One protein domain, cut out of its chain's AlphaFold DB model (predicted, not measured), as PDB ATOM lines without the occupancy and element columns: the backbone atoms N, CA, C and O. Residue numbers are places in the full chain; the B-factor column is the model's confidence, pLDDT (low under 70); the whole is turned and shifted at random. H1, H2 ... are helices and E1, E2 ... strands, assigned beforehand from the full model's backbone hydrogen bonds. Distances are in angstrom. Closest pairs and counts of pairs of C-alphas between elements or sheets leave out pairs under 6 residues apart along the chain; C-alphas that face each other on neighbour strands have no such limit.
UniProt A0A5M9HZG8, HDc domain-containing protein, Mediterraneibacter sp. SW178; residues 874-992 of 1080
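AT A GLANCE: This is residues 874 to 992 of the 1080 residues of the protein "HDc domain-containing protein" of Mediterraneibacter sp. SW178 (UniProt A0A5M9HZG8). A strongly twisted sheet of four strands has two helices, H3 and H4, over one face, and the long hairpin of E4 and E5 runs through it and reaches away to one end of the domain. H1 packs on H4 at the opposite end of the domain, the short H2 comes next to it, and a small hairpin of E1 and E2 packs on E3 and H3. A long link, residues 968 to 983, loops from E5 round to E6 at the sheet's edge. The printed part has 119 residues with four named helices and six named strands, in the order H1 H2 E1 E2 H3 E3 H4 E4 E5 E6; the large sheet is mixed, in the order E3 E5 E4 E6, and the class is mixed, helices and strands. The whole is compact, with a radius of gyration of the C-alphas of 14.2 A and spans of 45 by 34 by 28 A.

IN THESE COORDINATES: H1 is residues 877 to 886, 14.3 A from first to last C-alpha, and begins with C-alpha 877 at (-50.224, 4.738, 37.023). After a tight link comes H2, residues 888 to 892. E1, residues 895 to 898, and E2, residues 901 to 904, follow, and H3 comes directly after them as residues 905 to 915, 15.4 A long. E3 is residues 917 to 921, 13.3 A long. H4, residues 931 to 943, is the longest helix at 18.8 A and ends with C-alpha 943 at (-39.070, -1.639, 34.429). E4, residues 944 to 952, measures 25.4 A, and E5, residues 959 to 967, measures 26.0 A. E6 is residues 984 to 987 and ends with C-alpha 987 at (-49.002, -13.729, 42.523).

HOW THE PARTS SIT: In the large sheet E4 and E5 form an antiparallel hairpin, with N 949 and O 962 2.8 A apart, within hydrogen-bond range. E3, an edge strand, is antiparallel to E5, with N 920 and O 963 at 2.8 A. E6, the other edge strand, is parallel to E4, with N 948 and O 986 at 2.8 A. E3, H4 and E4 make a split strand-helix-strand unit, two strands running the same way with E5 between them in the sheet, and its crossover is right-handed. H3 is on the sheet at a height of 8.2 A, making two layers, helix over sheet; it lies over E3 and only just over E5, on which 3 of its C-alphas fall, and runs slantwise to the strands, at 38 degrees to E3 on the local plane. H4 is on the same face and stands up from the sheet, its line rising 47 degrees. H1 touches H4 about perpendicular, at 85 degrees, the closest C-alphas being those of Tyr 880 and Leu 935, 5.9 A apart. H2 and H3 only just touch, with 3 pairs of C-alphas within 8 A; the closest are those of Arg 892 and Ala 905, at 5.9 A. The hairpin of E1 and E2 is antiparallel, with N 896 and O 903 at 2.8 A, and the closest C-alphas of E1 and E3, those of Ser 898 and Leu 920, are 4.3 A apart. Every O i to N i+4 pair is within hydrogen-bond range in H1, H3 and H4; H2 has 0 of 1, but 2 of 2 of its O i to N i+3 pairs.

THE WHOLE: The two C-alphas farthest apart, those of Asp 886 and His 955, are 45.4 A apart. The printed part has no cut. The link from E5 to E6, 16 residues, is long. The mean pLDDT of the printed part is 77.2, and it is under 70 in residues 922 to 929, 950 to 960, 970 to 977 and 991 to 992.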
ATOM      1  N   TYR A 874     -54.640   8.119  44.827       76.06
ATOM      2  CA  TYR A 874     -55.599   7.350  44.004       76.06
ATOM      3  C   TYR A 874     -55.506   7.638  42.501       76.06
ATOM      4  O   TYR A 874     -56.458   7.384  41.760       76.06
ATOM      5  N   LEU A 875     -54.391   8.210  42.043       80.75
ATOM      6  CA  LEU A 875     -54.220   8.560  40.637       80.75
ATOM      7  C   LEU A 875     -53.830   7.338  39.795       80.75
ATOM      8  O   LEU A 875     -53.196   6.419  40.310       80.75
ATOM      9  N   PRO A 876     -54.169   7.311  38.497       83.94
ATOM     10  CA  PRO A 876     -53.729   6.246  37.604       83.94
ATOM     11  C   PRO A 876     -52.200   6.185  37.459       83.94
ATOM     12  O   PRO A 876     -51.523   7.214  37.484       83.94
ATOM     13  N   MET A 877     -51.659   4.989  37.213       86.88
ATOM     14  CA  MET A 877     -50.224   4.738  37.023       86.88
ATOM     15  C   MET A 877     -49.601   5.645  35.956       86.88
ATOM     16  O   MET A 877     -48.490   6.129  36.162       86.88
ATOM     17  N   LYS A 878     -50.335   5.961  34.875       85.81
ATOM     18  CA  LYS A 878     -49.877   6.880  33.814       85.81
ATOM     19  C   LYS A 878     -49.419   8.241  34.355       85.81
ATOM     20  O   LYS A 878     -48.452   8.793  33.845       85.81
ATOM     21  N   ASN A 879     -50.062   8.758  35.404       87.12
ATOM     22  CA  ASN A 879     -49.729  10.060  35.976       87.12
ATOM     23  C   ASN A 879     -48.381  10.008  36.709       87.12
ATOM     24  O   ASN A 879     -47.578  10.921  36.568       87.12
ATOM     25  N   TYR A 880     -48.107   8.931  37.452       88.31
ATOM     26  CA  TYR A 880     -46.824   8.745  38.138       88.31
ATOM     27  C   TYR A 880     -45.682   8.472  37.162       88.31
ATOM     28  O   TYR A 880     -44.596   9.013  37.334       88.31
ATOM     29  N   LEU A 881     -45.933   7.675  36.117       88.88
ATOM     30  CA  LEU A 881     -44.956   7.454  35.049       88.88
ATOM     31  C   LEU A 881     -44.620   8.750  34.315       88.88
ATOM     32  O   LEU A 881     -43.455   8.987  34.025       88.88
ATOM     33  N   GLN A 882     -45.622   9.595  34.054       89.19
ATOM     34  CA  GLN A 882     -45.393  10.908  33.460       89.19
ATOM     35  C   GLN A 882     -44.485  11.764  34.352       89.19
ATOM     36  O   GLN A 882     -43.535  12.340  33.843       89.19
ATOM     37  N   MET A 883     -44.699  11.780  35.674       89.50
ATOM     38  CA  MET A 883     -43.810  12.501  36.600       89.50
ATOM     39  C   MET A 883     -42.368  11.978  36.560       89.50
ATOM     40  O   MET A 883     -41.439  12.774  36.500       89.50
ATOM     41  N   LEU A 884     -42.165  10.657  36.566       89.50
ATOM     42  CA  LEU A 884     -40.820  10.073  36.471       89.50
ATOM     43  C   LEU A 884     -40.155  10.359  35.112       89.50
ATOM     44  O   LEU A 884     -38.943  10.548  35.053       89.50
ATOM     45  N   ALA A 885     -40.942  10.440  34.035       89.56
ATOM     46  CA  ALA A 885     -40.453  10.805  32.708       89.56
ATOM     47  C   ALA A 885     -40.096  12.298  32.596       89.56
ATOM     48  O   ALA A 885     -39.094  12.636  31.965       89.56
ATOM     49  N   ASP A 886     -40.896  13.175  33.208       88.12
ATOM     50  CA  ASP A 886     -40.670  14.624  33.234       88.12
ATOM     51  C   ASP A 886     -39.477  15.000  34.133       88.12
ATOM     52  O   ASP A 886     -38.781  15.975  33.846       88.12
ATOM     53  N   TYR A 887     -39.207  14.191  35.170       88.56
ATOM     54  CA  TYR A 887     -38.131  14.387  36.151       88.56
ATOM     55  C   TYR A 887     -37.240  13.135  36.314       88.56
ATOM     56  O   TYR A 887     -37.301  12.454  37.346       88.56
ATOM     57  N   PRO A 888     -36.376  12.808  35.332       86.75
ATOM     58  CA  PRO A 888     -35.535  11.603  35.364       86.75
ATOM     59  C   PRO A 888     -34.585  11.520  36.569       86.75
ATOM     60  O   PRO A 888     -34.160  10.438  36.975       86.75
ATOM     61  N   GLU A 889     -34.218  12.655  37.161       85.75
ATOM     62  CA  GLU A 889     -33.405  12.710  38.372       85.75
ATOM     63  C   GLU A 889     -34.125  12.139  39.604       85.75
ATOM     64  O   GLU A 889     -33.454  11.672  40.526       85.75
ATOM     65  N   TRP A 890     -35.464  12.091  39.609       89.06
ATOM     66  CA  TRP A 890     -36.237  11.496  40.704       89.06
ATOM     67  C   TRP A 890     -36.042   9.984  40.773       89.06
ATOM     68  O   TRP A 890     -35.935   9.443  41.872       89.06
ATOM     69  N   GLU A 891     -35.940   9.301  39.626       87.50
ATOM     70  CA  GLU A 891     -35.717   7.849  39.576       87.50
ATOM     71  C   GLU A 891     -34.428   7.450  40.306       87.50
ATOM     72  O   GLU A 891     -34.400   6.461  41.039       87.50
ATOM     73  N   ARG A 892     -33.375   8.266  40.173       82.25
ATOM     74  CA  ARG A 892     -32.051   7.999  40.762       82.25
ATOM     75  C   ARG A 892     -32.042   8.077  42.284       82.25
ATOM     76  O   ARG A 892     -31.229   7.411  42.922       82.25
ATOM     77  N   VAL A 893     -32.937   8.875  42.864       86.50
ATOM     78  CA  VAL A 893     -33.047   9.061  44.317       86.50
ATOM     79  C   VAL A 893     -34.113   8.161  44.951       86.50
ATOM     80  O   VAL A 893     -34.332   8.228  46.162       86.50
ATOM     81  N   LEU A 894     -34.777   7.291  44.178       88.19
ATOM     82  CA  LEU A 894     -35.681   6.287  44.740       88.19
ATOM     83  C   LEU A 894     -34.900   5.240  45.542       88.19
ATOM     84  O   LEU A 894     -33.881   4.708  45.097       88.19
ATOM     85  N   ILE A 895     -35.416   4.927  46.731       85.31
ATOM     86  CA  ILE A 895     -34.815   3.994  47.682       85.31
ATOM     87  C   ILE A 895     -35.789   2.845  47.931       85.31
ATOM     88  O   ILE A 895     -36.942   3.049  48.322       85.31
ATOM     89  N   PHE A 896     -35.292   1.622  47.774       85.31
ATOM     90  CA  PHE A 896     -36.021   0.376  47.987       85.31
ATOM     91  C   PHE A 896     -35.433  -0.379  49.185       85.31
ATOM     92  O   PHE A 896     -34.235  -0.316  49.442       85.31
ATOM     93  N   ASN A 897     -36.259  -1.112  49.933       82.19
ATOM     94  CA  ASN A 897     -35.787  -1.932  51.052       82.19
ATOM     95  C   ASN A 897     -35.606  -3.379  50.590       82.19
ATOM     96  O   ASN A 897     -36.593  -4.086  50.411       82.19
ATOM     97  N   SER A 898     -34.369  -3.840  50.442       83.38
ATOM     98  CA  SER A 898     -34.054  -5.252  50.195       83.38
ATOM     99  C   SER A 898     -33.802  -6.015  51.503       83.38
ATOM    100  O   SER A 898     -33.759  -5.425  52.587       83.38
ATOM    101  N   GLU A 899     -33.599  -7.329  51.422       77.69
ATOM    102  CA  GLU A 899     -33.132  -8.135  52.564       77.69
ATOM    103  C   GLU A 899     -31.730  -7.745  53.053       77.69
ATOM    104  O   GLU A 899     -31.424  -7.910  54.230       77.69
ATOM    105  N   ALA A 900     -30.894  -7.180  52.176       75.19
ATOM    106  CA  ALA A 900     -29.552  -6.712  52.517       75.19
ATOM    107  C   ALA A 900     -29.525  -5.268  53.057       75.19
ATOM    108  O   ALA A 900     -28.466  -4.783  53.447       75.19
ATOM    109  N   GLY A 901     -30.672  -4.579  53.082       80.06
ATOM    110  CA  GLY A 901     -30.794  -3.177  53.481       80.06
ATOM    111  C   GLY A 901     -31.382  -2.286  52.385       80.06
ATOM    112  O   GLY A 901     -31.947  -2.765  51.398       80.06
ATOM    113  N   LYS A 902     -31.280  -0.968  52.581       83.62
ATOM    114  CA  LYS A 902     -31.730   0.040  51.611       83.62
ATOM    115  C   LYS A 902     -30.841   0.005  50.365       83.62
ATOM    116  O   LYS A 902     -29.625   0.007  50.514       83.62
ATOM    117  N   ILE A 903     -31.450   0.001  49.182       85.94
ATOM    118  CA  ILE A 903     -30.769   0.024  47.881       85.94
ATOM    119  C   ILE A 903     -31.372   1.098  46.969       85.94
ATOM    120  O   ILE A 903     -32.574   1.369  47.043       85.94
ATOM    121  N   THR A 904     -30.557   1.706  46.114       88.25
ATOM    122  CA  THR A 904     -31.009   2.667  45.091       88.25
ATOM    123  C   THR A 904     -31.577   1.963  43.855       88.25
ATOM    124  O   THR A 904     -31.431   0.750  43.690       88.25
ATOM    125  N   ALA A 905     -32.208   2.721  42.954       87.38
ATOM    126  CA  ALA A 905     -32.648   2.214  41.651       87.38
ATOM    127  C   ALA A 905     -31.503   1.581  40.830       87.38
ATOM    128  O   ALA A 905     -31.681   0.504  40.262       87.38
ATOM    129  N   GLU A 906     -30.319   2.202  40.829       88.56
ATOM    130  CA  GLU A 906     -29.126   1.703  40.123       88.56
ATOM    131  C   GLU A 906     -28.534   0.440  40.769       88.56
ATOM    132  O   GLU A 906     -27.956  -0.419  40.102       88.56
ATOM    133  N   GLU A 907     -28.616   0.324  42.096       89.56
ATOM    134  CA  GLU A 907     -28.187  -0.880  42.813       89.56
ATOM    135  C   GLU A 907     -29.165  -2.033  42.597       89.56
ATOM    136  O   GLU A 907     -28.737  -3.172  42.419       89.56
ATOM    137  N   LEU A 908     -30.468  -1.740  42.557       89.62
ATOM    138  CA  LEU A 908     -31.498  -2.718  42.229       89.62
ATOM    139  C   LEU A 908     -31.287  -3.300  40.826       89.62
ATOM    140  O   LEU A 908     -31.315  -4.522  40.676       89.62
ATOM    141  N   GLU A 909     -31.032  -2.449  39.830       89.81
ATOM    142  CA  GLU A 909     -30.734  -2.881  38.458       89.81
ATOM    143  C   GLU A 909     -29.519  -3.818  38.424       89.81
ATOM    144  O   GLU A 909     -29.613  -4.931  37.905       89.81
ATOM    145  N   ARG A 910     -28.418  -3.435  39.089       89.88
ATOM    146  CA  ARG A 910     -27.214  -4.277  39.210       89.88
ATOM    147  C   ARG A 910     -27.499  -5.630  39.860       89.88
ATOM    148  O   ARG A 910     -27.054  -6.658  39.354       89.88
ATOM    149  N   VAL A 911     -28.257  -5.657  40.959       89.75
ATOM    150  CA  VAL A 911     -28.606  -6.909  41.654       89.75
ATOM    151  C   VAL A 911     -29.446  -7.824  40.763       89.75
ATOM    152  O   VAL A 911     -29.223  -9.037  40.757       89.75
ATOM    153  N   ILE A 912     -30.397  -7.269  40.010       89.12
ATOM    154  CA  ILE A 912     -31.252  -8.044  39.103       89.12
ATOM    155  C   ILE A 912     -30.451  -8.559  37.905       89.12
ATOM    156  O   ILE A 912     -30.623  -9.718  37.532       89.12
ATOM    157  N   ASP A 913     -29.548  -7.762  37.339       88.31
ATOM    158  CA  ASP A 913     -28.689  -8.208  36.238       88.31
ATOM    159  C   ASP A 913     -27.700  -9.309  36.667       88.31
ATOM    160  O   ASP A 913     -27.414 -10.213  35.881       88.31
ATOM    161  N   GLU A 914     -27.222  -9.292  37.916       88.94
ATOM    162  CA  GLU A 914     -26.322 -10.324  38.453       88.94
ATOM    163  C   GLU A 914     -27.043 -11.607  38.894       88.94
ATOM    164  O   GLU A 914     -26.559 -12.712  38.635       88.94
ATOM    165  N   LYS A 915     -28.173 -11.485  39.605       87.38
ATOM    166  CA  LYS A 915     -28.849 -12.618  40.273       87.38
ATOM    167  C   LYS A 915     -30.137 -13.065  39.585       87.38
ATOM    168  O   LYS A 915     -30.686 -14.100  39.956       87.38
ATOM    169  N   GLY A 916     -30.654 -12.287  38.636       84.75
ATOM    170  CA  GLY A 916     -31.943 -12.504  37.967       84.75
ATOM    171  C   GLY A 916     -33.175 -12.168  38.817       84.75
ATOM    172  O   GLY A 916     -34.278 -12.082  38.280       84.75
ATOM    173  N   ILE A 917     -33.004 -11.972  40.127       89.00
ATOM    174  CA  ILE A 917     -34.080 -11.769  41.097       89.00
ATOM    175  C   ILE A 917     -33.612 -10.879  42.253       89.00
ATOM    176  O   ILE A 917     -32.482 -10.999  42.733       89.00
ATOM    177  N   CYS A 918     -34.502 -10.018  42.740       88.38
ATOM    178  CA  CYS A 918     -34.322  -9.273  43.982       88.38
ATOM    179  C   CYS A 918     -35.579  -9.401  44.848       88.38
ATOM    180  O   CYS A 918     -36.695  -9.259  44.351       88.38
ATOM    181  N   VAL A 919     -35.408  -9.666  46.144       86.00
ATOM    182  CA  VAL A 919     -36.514  -9.682  47.107       86.00
ATOM    183  C   VAL A 919     -36.515  -8.361  47.865       86.00
ATOM    184  O   VAL A 919     -35.559  -8.023  48.569       86.00
ATOM    185  N   LEU A 920     -37.603  -7.616  47.709       84.81
ATOM    186  CA  LEU A 920     -37.861  -6.381  48.426       84.81
ATOM    187  C   LEU A 920     -38.779  -6.661  49.617       84.81
ATOM    188  O   LEU A 920     -39.860  -7.240  49.488       84.81
ATOM    189  N   ASN A 921     -38.345  -6.213  50.789       76.38
ATOM    190  CA  ASN A 921     -39.193  -6.121  51.966       76.38
ATOM    191  C   ASN A 921     -40.197  -4.987  51.768       76.38
ATOM    192  O   ASN A 921     -39.888  -4.006  51.088       76.38
ATOM    193  N   PHE A 922     -41.384  -5.124  52.372       65.88
ATOM    194  CA  PHE A 922     -42.485  -4.172  52.221       65.88
ATOM    195  C   PHE A 922     -41.987  -2.721  52.176       65.88
ATOM    196  O   PHE A 922     -41.334  -2.229  53.109       65.88
ATOM    197  N   LEU A 923     -42.242  -2.076  51.034       55.75
ATOM    198  CA  LEU A 923     -41.740  -0.756  50.679       55.75
ATOM    199  C   LEU A 923     -42.330   0.286  51.634       55.75
ATOM    200  O   LEU A 923     -43.405   0.814  51.414       55.75
ATOM    201  N   CYS A 924     -41.592   0.546  52.709       45.00
ATOM    202  CA  CYS A 924     -41.678   1.694  53.606       45.00
ATOM    203  C   CYS A 924     -43.067   2.115  54.148       45.00
ATOM    204  O   CYS A 924     -43.861   2.765  53.476       45.00
ATOM    205  N   ILE A 925     -43.173   1.957  55.476       39.25
ATOM    206  CA  ILE A 925     -44.175   2.461  56.439       39.25
ATOM    207  C   ILE A 925     -45.398   1.544  56.594       39.25
ATOM    208  O   ILE A 925     -46.247   1.407  55.717       39.25
ATOM    209  N   ARG A 926     -45.474   0.903  57.773       38.38
ATOM    210  CA  ARG A 926     -46.606   0.078  58.207       38.38
ATOM    211  C   ARG A 926     -47.907   0.890  58.126       38.38
ATOM    212  O   ARG A 926     -48.008   1.975  58.688       38.38
ATOM    213  N   SER A 927     -48.917   0.270  57.519       41.88
ATOM    214  CA  SER A 927     -50.359   0.570  57.563       41.88
ATOM    215  C   SER A 927     -50.974   1.610  56.617       41.88
ATOM    216  O   SER A 927     -52.197   1.588  56.498       41.88
ATOM    217  N   GLN A 928     -50.223   2.438  55.877       51.84
ATOM    218  CA  GLN A 928     -50.847   3.372  54.919       51.84
ATOM    219  C   GLN A 928     -50.067   3.503  53.605       51.84
ATOM    220  O   GLN A 928     -48.919   3.956  53.580       51.84
ATOM    221  N   ARG A 929     -50.731   3.127  52.501       63.28
ATOM    222  CA  ARG A 929     -50.299   3.428  51.128       63.28
ATOM    223  C   ARG A 929     -50.114   4.945  51.003       63.28
ATOM    224  O   ARG A 929     -51.001   5.704  51.387       63.28
ATOM    225  N   ASN A 930     -48.963   5.383  50.504       75.38
ATOM    226  CA  ASN A 930     -48.608   6.802  50.424       75.38
ATOM    227  C   ASN A 930     -48.007   7.161  49.059       75.38
ATOM    228  O   ASN A 930     -47.581   6.293  48.298       75.38
ATOM    229  N   LEU A 931     -47.944   8.455  48.757       83.94
ATOM    230  CA  LEU A 931     -47.547   8.940  47.433       83.94
ATOM    231  C   LEU A 931     -46.146   8.480  46.987       83.94
ATOM    232  O   LEU A 931     -45.937   8.193  45.813       83.94
ATOM    233  N   TYR A 932     -45.198   8.362  47.923       85.69
ATOM    234  CA  TYR A 932     -43.851   7.861  47.626       85.69
ATOM    235  C   TYR A 932     -43.884   6.383  47.226       85.69
ATOM    236  O   TYR A 932     -43.237   5.984  46.262       85.69
ATOM    237  N   SER A 933     -44.683   5.570  47.929       82.62
ATOM    238  CA  SER A 933     -44.848   4.160  47.567       82.62
ATOM    239  C   SER A 933     -45.458   3.989  46.172       82.62
ATOM    240  O   SER A 933     -45.004   3.122  45.431       82.62
ATOM    241  N   GLU A 934     -46.407   4.846  45.768       86.69
ATOM    242  CA  GLU A 934     -46.966   4.814  44.407       86.69
ATOM    243  C   GLU A 934     -45.906   5.131  43.343       86.69
ATOM    244  O   GLU A 934     -45.842   4.430  42.335       86.69
ATOM    245  N   LEU A 935     -45.020   6.108  43.583       88.56
ATOM    246  CA  LEU A 935     -43.887   6.396  42.689       88.56
ATOM    247  C   LEU A 935     -42.933   5.199  42.569       88.56
ATOM    248  O   LEU A 935     -42.577   4.805  41.460       88.56
ATOM    249  N   CYS A 936     -42.565   4.575  43.694       88.19
ATOM    250  CA  CYS A 936     -41.725   3.376  43.690       88.19
ATOM    251  C   CYS A 936     -42.377   2.226  42.915       88.19
ATOM    252  O   CYS A 936     -41.713   1.575  42.110       88.19
ATOM    253  N   PHE A 937     -43.669   1.969  43.127       87.31
ATOM    254  CA  PHE A 937     -44.380   0.918  42.403       87.31
ATOM    255  C   PHE A 937     -44.540   1.239  40.918       87.31
ATOM    256  O   PHE A 937     -44.435   0.322  40.106       87.31
ATOM    257  N   ALA A 938     -44.750   2.507  40.552       88.88
ATOM    258  CA  ALA A 938     -44.805   2.929  39.156       88.88
ATOM    259  C   ALA A 938     -43.471   2.635  38.457       88.88
ATOM    260  O   ALA A 938     -43.465   1.962  37.428       88.88
ATOM    261  N   TYR A 939     -42.351   3.040  39.067       89.81
ATOM    262  CA  TYR A 939     -41.008   2.732  38.569       89.81
ATOM    263  C   TYR A 939     -40.779   1.220  38.437       89.81
ATOM    264  O   TYR A 939     -40.375   0.736  37.377       89.81
ATOM    265  N   LEU A 940     -41.068   0.454  39.496       88.75
ATOM    266  CA  LEU A 940     -40.820  -0.986  39.504       88.75
ATOM    267  C   LEU A 940     -41.664  -1.709  38.451       88.75
ATOM    268  O   LEU A 940     -41.120  -2.517  37.712       88.75
ATOM    269  N   LYS A 941     -42.959  -1.400  38.326       86.06
ATOM    270  CA  LYS A 941     -43.840  -2.016  37.318       86.06
ATOM    271  C   LYS A 941     -43.531  -1.579  35.893       86.06
ATOM    272  O   LYS A 941     -43.848  -2.310  34.955       86.06
ATOM    273  N   ASN A 942     -42.944  -0.400  35.699       88.00
ATOM    274  CA  ASN A 942     -42.519   0.037  34.374       88.00
ATOM    275  C   ASN A 942     -41.321  -0.784  33.882       88.00
ATOM    276  O   ASN A 942     -41.313  -1.233  32.736       88.00
ATOM    277  N   ASN A 943     -40.364  -1.049  34.775       86.81
ATOM    278  CA  ASN A 943     -39.070  -1.639  34.429       86.81
ATOM    279  C   ASN A 943     -38.981  -3.160  34.676       86.81
ATOM    280  O   ASN A 943     -38.211  -3.850  34.009       86.81
ATOM    281  N   TYR A 944     -39.785  -3.704  35.593       88.62
ATOM    282  CA  TYR A 944     -39.672  -5.074  36.100       88.62
ATOM    283  C   TYR A 944     -41.037  -5.766  36.229       88.62
ATOM    284  O   TYR A 944     -42.086  -5.116  36.232       88.62
ATOM    285  N   THR A 945     -41.011  -7.093  36.368       86.75
ATOM    286  CA  THR A 945     -42.174  -7.911  36.747       86.75
ATOM    287  C   THR A 945     -42.143  -8.131  38.261       86.75
ATOM    288  O   THR A 945     -41.087  -8.411  38.837       86.75
ATOM    289  N   LEU A 946     -43.290  -7.956  38.919       84.88
ATOM    290  CA  LEU A 946     -43.426  -7.912  40.378       84.88
ATOM    291  C   LEU A 946     -44.388  -8.990  40.874       84.88
ATOM    292  O   LEU A 946     -45.594  -8.892  40.639       84.88
ATOM    293  N   TYR A 947     -43.868  -9.930  41.659       83.88
ATOM    294  CA  TYR A 947     -44.652 -10.973  42.317       83.88
ATOM    295  C   TYR A 947     -44.795 -10.693  43.815       83.88
ATOM    296  O   TYR A 947     -43.801 -10.477  44.511       83.88
ATOM    297  N   LEU A 948     -46.023 -10.719  44.330       80.12
ATOM    298  CA  LEU A 948     -46.312 -10.607  45.759       80.12
ATOM    299  C   LEU A 948     -46.252 -11.987  46.432       80.12
ATOM    300  O   LEU A 948     -47.003 -12.895  46.076       80.12
ATOM    301  N   ASN A 949     -45.410 -12.110  47.458       76.19
ATOM    302  CA  ASN A 949     -45.266 -13.296  48.298       76.19
ATOM    303  C   ASN A 949     -45.751 -13.003  49.727       76.19
ATOM    304  O   ASN A 949     -45.352 -12.009  50.341       76.19
ATOM    305  N   CYS A 950     -46.607 -13.876  50.267       69.12
ATOM    306  CA  CYS A 950     -47.121 -13.784  51.636       69.12
ATOM    307  C   CYS A 950     -46.576 -14.933  52.490       69.12
ATOM    308  O   CYS A 950     -47.046 -16.065  52.388       69.12
ATOM    309  N   GLU A 951     -45.622 -14.641  53.372       65.25
ATOM    310  CA  GLU A 951     -45.048 -15.634  54.285       65.25
ATOM    311  C   GLU A 951     -45.593 -15.449  55.702       65.25
ATOM    312  O   GLU A 951     -45.815 -14.329  56.167       65.25
ATOM    313  N   LYS A 952     -45.832 -16.552  56.415       58.44
ATOM    314  CA  LYS A 952     -46.210 -16.501  57.830       58.44
ATOM    315  C   LYS A 952     -44.941 -16.272  58.648       58.44
ATOM    316  O   LYS A 952     -44.037 -17.096  58.580       58.44
ATOM    317  N   ALA A 953     -44.869 -15.178  59.403       55.22
ATOM    318  CA  ALA A 953     -43.706 -14.919  60.242       55.22
ATOM    319  C   ALA A 953     -43.595 -16.004  61.327       55.22
ATOM    320  O   ALA A 953     -44.565 -16.266  62.048       55.22
ATOM    321  N   GLU A 954     -42.428 -16.639  61.439       43.62
ATOM    322  CA  GLU A 954     -42.134 -17.575  62.525       43.62
ATOM    323  C   GLU A 954     -42.319 -16.824  63.853       43.62
ATOM    324  O   GLU A 954     -41.707 -15.786  64.079       43.62
ATOM    325  N   HIS A 955     -43.239 -17.301  64.697       42.41
ATOM    326  CA  HIS A 955     -43.605 -16.714  65.998       42.41
ATOM    327  C   HIS A 955     -44.493 -15.452  65.998       42.41
ATOM    328  O   HIS A 955     -44.732 -14.886  67.063       42.41
ATOM    329  N   SER A 956     -45.093 -15.059  64.867       43.88
ATOM    330  CA  SER A 956     -46.049 -13.936  64.810       43.88
ATOM    331  C   SER A 956     -47.413 -14.342  64.226       43.88
ATOM    332  O   SER A 956     -47.516 -15.182  63.333       43.88
ATOM    333  N   VAL A 957     -48.492 -13.723  64.724       42.38
ATOM    334  CA  VAL A 957     -49.856 -13.865  64.160       42.38
ATOM    335  C   VAL A 957     -49.994 -13.107  62.825       42.38
ATOM    336  O   VAL A 957     -50.977 -13.268  62.106       42.38
ATOM    337  N   PHE A 958     -49.002 -12.287  62.475       44.59
ATOM    338  CA  PHE A 958     -48.954 -11.475  61.266       44.59
ATOM    339  C   PHE A 958     -48.130 -12.153  60.167       44.59
ATOM    340  O   PHE A 958     -47.037 -12.668  60.404       44.59
ATOM    341  N   TYR A 959     -48.645 -12.105  58.940       57.47
ATOM    342  CA  TYR A 959     -47.896 -12.461  57.737       57.47
ATOM    343  C   TYR A 959     -46.954 -11.307  57.352       57.47
ATOM    344  O   TYR A 959     -47.284 -10.143  57.590       57.47
ATOM    345  N   LEU A 960     -45.832 -11.590  56.696       63.31
ATOM    346  CA  LEU A 960     -44.948 -10.605  56.063       63.31
ATOM    347  C   LEU A 960     -45.238 -10.575  54.556       63.31
ATOM    348  O   LEU A 960     -45.358 -11.620  53.924       63.31
ATOM    349  N   GLU A 961     -45.409  -9.377  53.998       71.06
ATOM    350  CA  GLU A 961     -45.505  -9.176  52.546       71.06
ATOM    351  C   GLU A 961     -44.116  -8.868  51.991       71.06
ATOM    352  O   GLU A 961     -43.438  -7.947  52.462       71.06
ATOM    353  N   ARG A 962     -43.710  -9.641  50.988       78.88
ATOM    354  CA  ARG A 962     -42.451  -9.480  50.261       78.88
ATOM    355  C   ARG A 962     -42.741  -9.391  48.771       78.88
ATOM    356  O   ARG A 962     -43.632 -10.081  48.277       78.88
ATOM    357  N   PHE A 963     -41.989  -8.560  48.063       82.94
ATOM    358  CA  PHE A 963     -42.105  -8.415  46.616       82.94
ATOM    359  C   PHE A 963     -40.876  -9.009  45.946       82.94
ATOM    360  O   PHE A 963     -39.752  -8.568  46.181       82.94
ATOM    361  N   THR A 964     -41.095 -10.000  45.098       86.62
ATOM    362  CA  THR A 964     -40.068 -10.552  44.228       86.62
ATOM    363  C   THR A 964     -40.058  -9.769  42.924       86.62
ATOM    364  O   THR A 964     -41.055  -9.735  42.205       86.62
ATOM    365  N   VAL A 965     -38.926  -9.137  42.634       88.06
ATOM    366  CA  VAL A 965     -38.689  -8.336  41.433       88.06
ATOM    367  C   VAL A 965     -37.811  -9.133  40.478       88.06
ATOM    368  O   VAL A 965     -36.732  -9.588  40.868       88.06
ATOM    369  N   VAL A 966     -38.263  -9.299  39.234       88.94
ATOM    370  CA  VAL A 966     -37.520  -9.987  38.166       88.94
ATOM    371  C   VAL A 966     -37.548  -9.177  36.871       88.94
ATOM    372  O   VAL A 966     -38.391  -8.298  36.680       88.94
ATOM    373  N   LYS A 967     -36.614  -9.461  35.963       86.62
ATOM    374  CA  LYS A 967     -36.539  -8.792  34.658       86.62
ATOM    375  C   LYS A 967     -37.771  -9.129  33.806       86.62
ATOM    376  O   LYS A 967     -38.141 -10.299  33.720       86.62
ATOM    377  N   LYS A 968     -38.367  -8.119  33.161       84.88
ATOM    378  CA  LYS A 968     -39.509  -8.312  32.250       84.88
ATOM    379  C   LYS A 968     -39.161  -9.243  31.094       84.88
ATOM    380  O   LYS A 968     -38.062  -9.157  30.535       84.88
ATOM    381  N   GLN A 969     -40.110 -10.089  30.700       73.75
ATOM    382  CA  GLN A 969     -39.977 -10.900  29.490       73.75
ATOM    383  C   GLN A 969     -40.491 -10.146  28.256       73.75
ATOM    384  O   GLN A 969     -41.294  -9.216  28.344       73.75
ATOM    385  N   VAL A 970     -39.998 -10.521  27.070       56.66
ATOM    386  CA  VAL A 970     -40.427  -9.915  25.799       56.66
ATOM    387  C   VAL A 970     -41.905 -10.244  25.569       56.66
ATOM    388  O   VAL A 970     -42.232 -11.384  25.252       56.66
ATOM    389  N   GLY A 971     -42.781  -9.246  25.719       56.78
ATOM    390  CA  GLY A 971     -44.237  -9.400  25.599       56.78
ATOM    391  C   GLY A 971     -45.034  -9.061  26.863       56.78
ATOM    392  O   GLY A 971     -46.258  -9.052  26.781       56.78
ATOM    393  N   ASP A 972     -44.375  -8.736  27.985       56.81
ATOM    394  CA  ASP A 972     -45.034  -8.179  29.177       56.81
ATOM    395  C   ASP A 972     -45.546  -6.761  28.862       56.81
ATOM    396  O   ASP A 972     -44.841  -5.760  29.041       56.81
ATOM    397  N   GLU A 973     -46.764  -6.662  28.325       55.53
ATOM    398  CA  GLU A 973     -47.450  -5.378  28.187       55.53
ATOM    399  C   GLU A 973     -47.646  -4.753  29.578       55.53
ATOM    400  O   GLU A 973     -47.980  -5.426  30.550       55.53
ATOM    401  N   SER A 974     -47.396  -3.446  29.681       53.47
ATOM    402  CA  SER A 974     -47.576  -2.679  30.915       53.47
ATOM    403  C   SER A 974     -49.033  -2.750  31.368       53.47
ATOM    404  O   SER A 974     -49.876  -2.002  30.870       53.47
ATOM    405  N   ASP A 975     -49.315  -3.610  32.339       53.69
ATOM    406  CA  ASP A 975     -50.627  -3.716  32.959       53.69
ATOM    407  C   ASP A 975     -51.182  -2.358  33.408       53.69
ATOM    408  O   ASP A 975     -50.521  -1.575  34.090       53.69
ATOM    409  N   ALA A 976     -52.440  -2.123  33.033       54.78
ATOM    410  CA  ALA A 976     -53.358  -1.136  33.584       54.78
ATOM    411  C   ALA A 976     -52.785   0.261  33.904       54.78
ATOM    412  O   ALA A 976     -52.782   0.707  35.053       54.78
ATOM    413  N   ALA A 977     -52.489   1.043  32.862       68.31
ATOM    414  CA  ALA A 977     -52.231   2.488  32.966       68.31
ATOM    415  C   ALA A 977     -53.365   3.297  33.653       68.31
ATOM    416  O   ALA A 977     -53.184   4.479  33.955       68.31
ATOM    417  N   VAL A 978     -54.531   2.676  33.873       75.19
ATOM    418  CA  VAL A 978     -55.763   3.292  34.393       75.19
ATOM    419  C   VAL A 978     -55.935   3.123  35.913       75.19
ATOM    420  O   VAL A 978     -56.674   3.892  36.524       75.19
ATOM    421  N   PHE A 979     -55.238   2.175  36.553       84.12
ATOM    422  CA  PHE A 979     -55.293   1.982  38.011       84.12
ATOM    423  C   PHE A 979     -54.077   2.579  38.726       84.12
ATOM    424  O   PHE A 979     -53.026   2.728  38.103       84.12
ATOM    425  N   PRO A 980     -54.177   2.878  40.034       84.75
ATOM    426  CA  PRO A 980     -53.014   3.233  40.842       84.75
ATOM    427  C   PRO A 980     -51.924   2.146  40.834       84.75
ATOM    428  O   PRO A 980     -52.255   0.954  40.833       84.75
ATOM    429  N   PRO A 981     -50.627   2.513  40.871       85.50
ATOM    430  CA  PRO A 981     -49.514   1.565  40.831       85.50
ATOM    431  C   PRO A 981     -49.604   0.439  41.865       85.50
ATOM    432  O   PRO A 981     -49.344  -0.717  41.533       85.50
ATOM    433  N   SER A 982     -50.025   0.726  43.096       82.31
ATOM    434  CA  SER A 982     -50.133  -0.269  44.173       82.31
ATOM    435  C   SER A 982     -51.435  -1.088  44.170       82.31
ATOM    436  O   SER A 982     -51.661  -1.895  45.082       82.31
ATOM    437  N   PHE A 983     -52.328  -0.870  43.195       82.12
ATOM    438  CA  PHE A 983     -53.684  -1.428  43.196       82.12
ATOM    439  C   PHE A 983     -53.696  -2.963  43.196       82.12
ATOM    440  O   PHE A 983     -54.251  -3.554  44.128       82.12
ATOM    441  N   CYS A 984     -53.027  -3.587  42.222       80.81
ATOM    442  CA  CYS A 984     -52.935  -5.041  42.049       80.81
ATOM    443  C   CYS A 984     -51.502  -5.488  41.751       80.81
ATOM    444  O   CYS A 984     -50.781  -4.774  41.065       80.81
ATOM    445  N   PHE A 985     -51.113  -6.680  42.197       78.88
ATOM    446  CA  PHE A 985     -49.827  -7.311  41.872       78.88
ATOM    447  C   PHE A 985     -50.057  -8.727  41.346       78.88
ATOM    448  O   PHE A 985     -51.113  -9.309  41.605       78.88
ATOM    449  N   GLU A 986     -49.084  -9.264  40.611       78.75
ATOM    450  CA  GLU A 986     -49.095 -10.675  40.230       78.75
ATOM    451  C   GLU A 986     -48.741 -11.543  41.438       78.75
ATOM    452  O   GLU A 986     -48.018 -11.123  42.347       78.75
ATOM    453  N   PHE A 987     -49.266 -12.765  41.461       76.81
ATOM    454  CA  PHE A 987     -49.002 -13.729  42.523       76.81
ATOM    455  C   PHE A 987     -48.180 -14.878  41.968       76.81
ATOM    456  O   PHE A 987     -48.438 -15.352  40.863       76.81
ATOM    457  N   SER A 988     -47.211 -15.342  42.752       74.50
ATOM    458  CA  SER A 988     -46.480 -16.561  42.419       74.50
ATOM    459  C   SER A 988     -47.429 -17.763  42.473       74.50
ATOM    460  O   SER A 988     -48.051 -17.994  43.513       74.50
ATOM    461  N   GLU A 989     -47.539 -18.528  41.379       72.88
ATOM    462  CA  GLU A 989     -48.345 -19.765  41.322       72.88
ATOM    463  C   GLU A 989     -47.871 -20.806  42.350       72.88
ATOM    464  O   GLU A 989     -48.679 -21.550  42.903       72.88
ATOM    465  N   ASP A 990     -46.577 -20.789  42.675       71.19
ATOM    466  CA  ASP A 990     -45.951 -21.654  43.679       71.19
ATOM    467  C   ASP A 990     -46.043 -21.080  45.111       71.19
ATOM    468  O   ASP A 990     -45.498 -21.645  46.064       71.19
ATOM    469  N   GLY A 991     -46.705 -19.932  45.285       67.19
ATOM    470  CA  GLY A 991     -46.825 -19.243  46.564       67.19
ATOM    471  C   GLY A 991     -47.776 -19.948  47.546       67.19
ATOM    472  O   GLY A 991     -48.828 -20.464  47.151       67.19
ATOM    473  N   PRO A 992     -47.481 -19.938  48.861       63.41
ATOM    474  CA  PRO A 992     -48.396 -20.481  49.857       63.41
ATOM    475  C   PRO A 992     -49.730 -19.720  49.823       63.41
ATOM    476  O   PRO A 992     -49.774 -18.507  50.024       63.41
TER     477      PRO A 992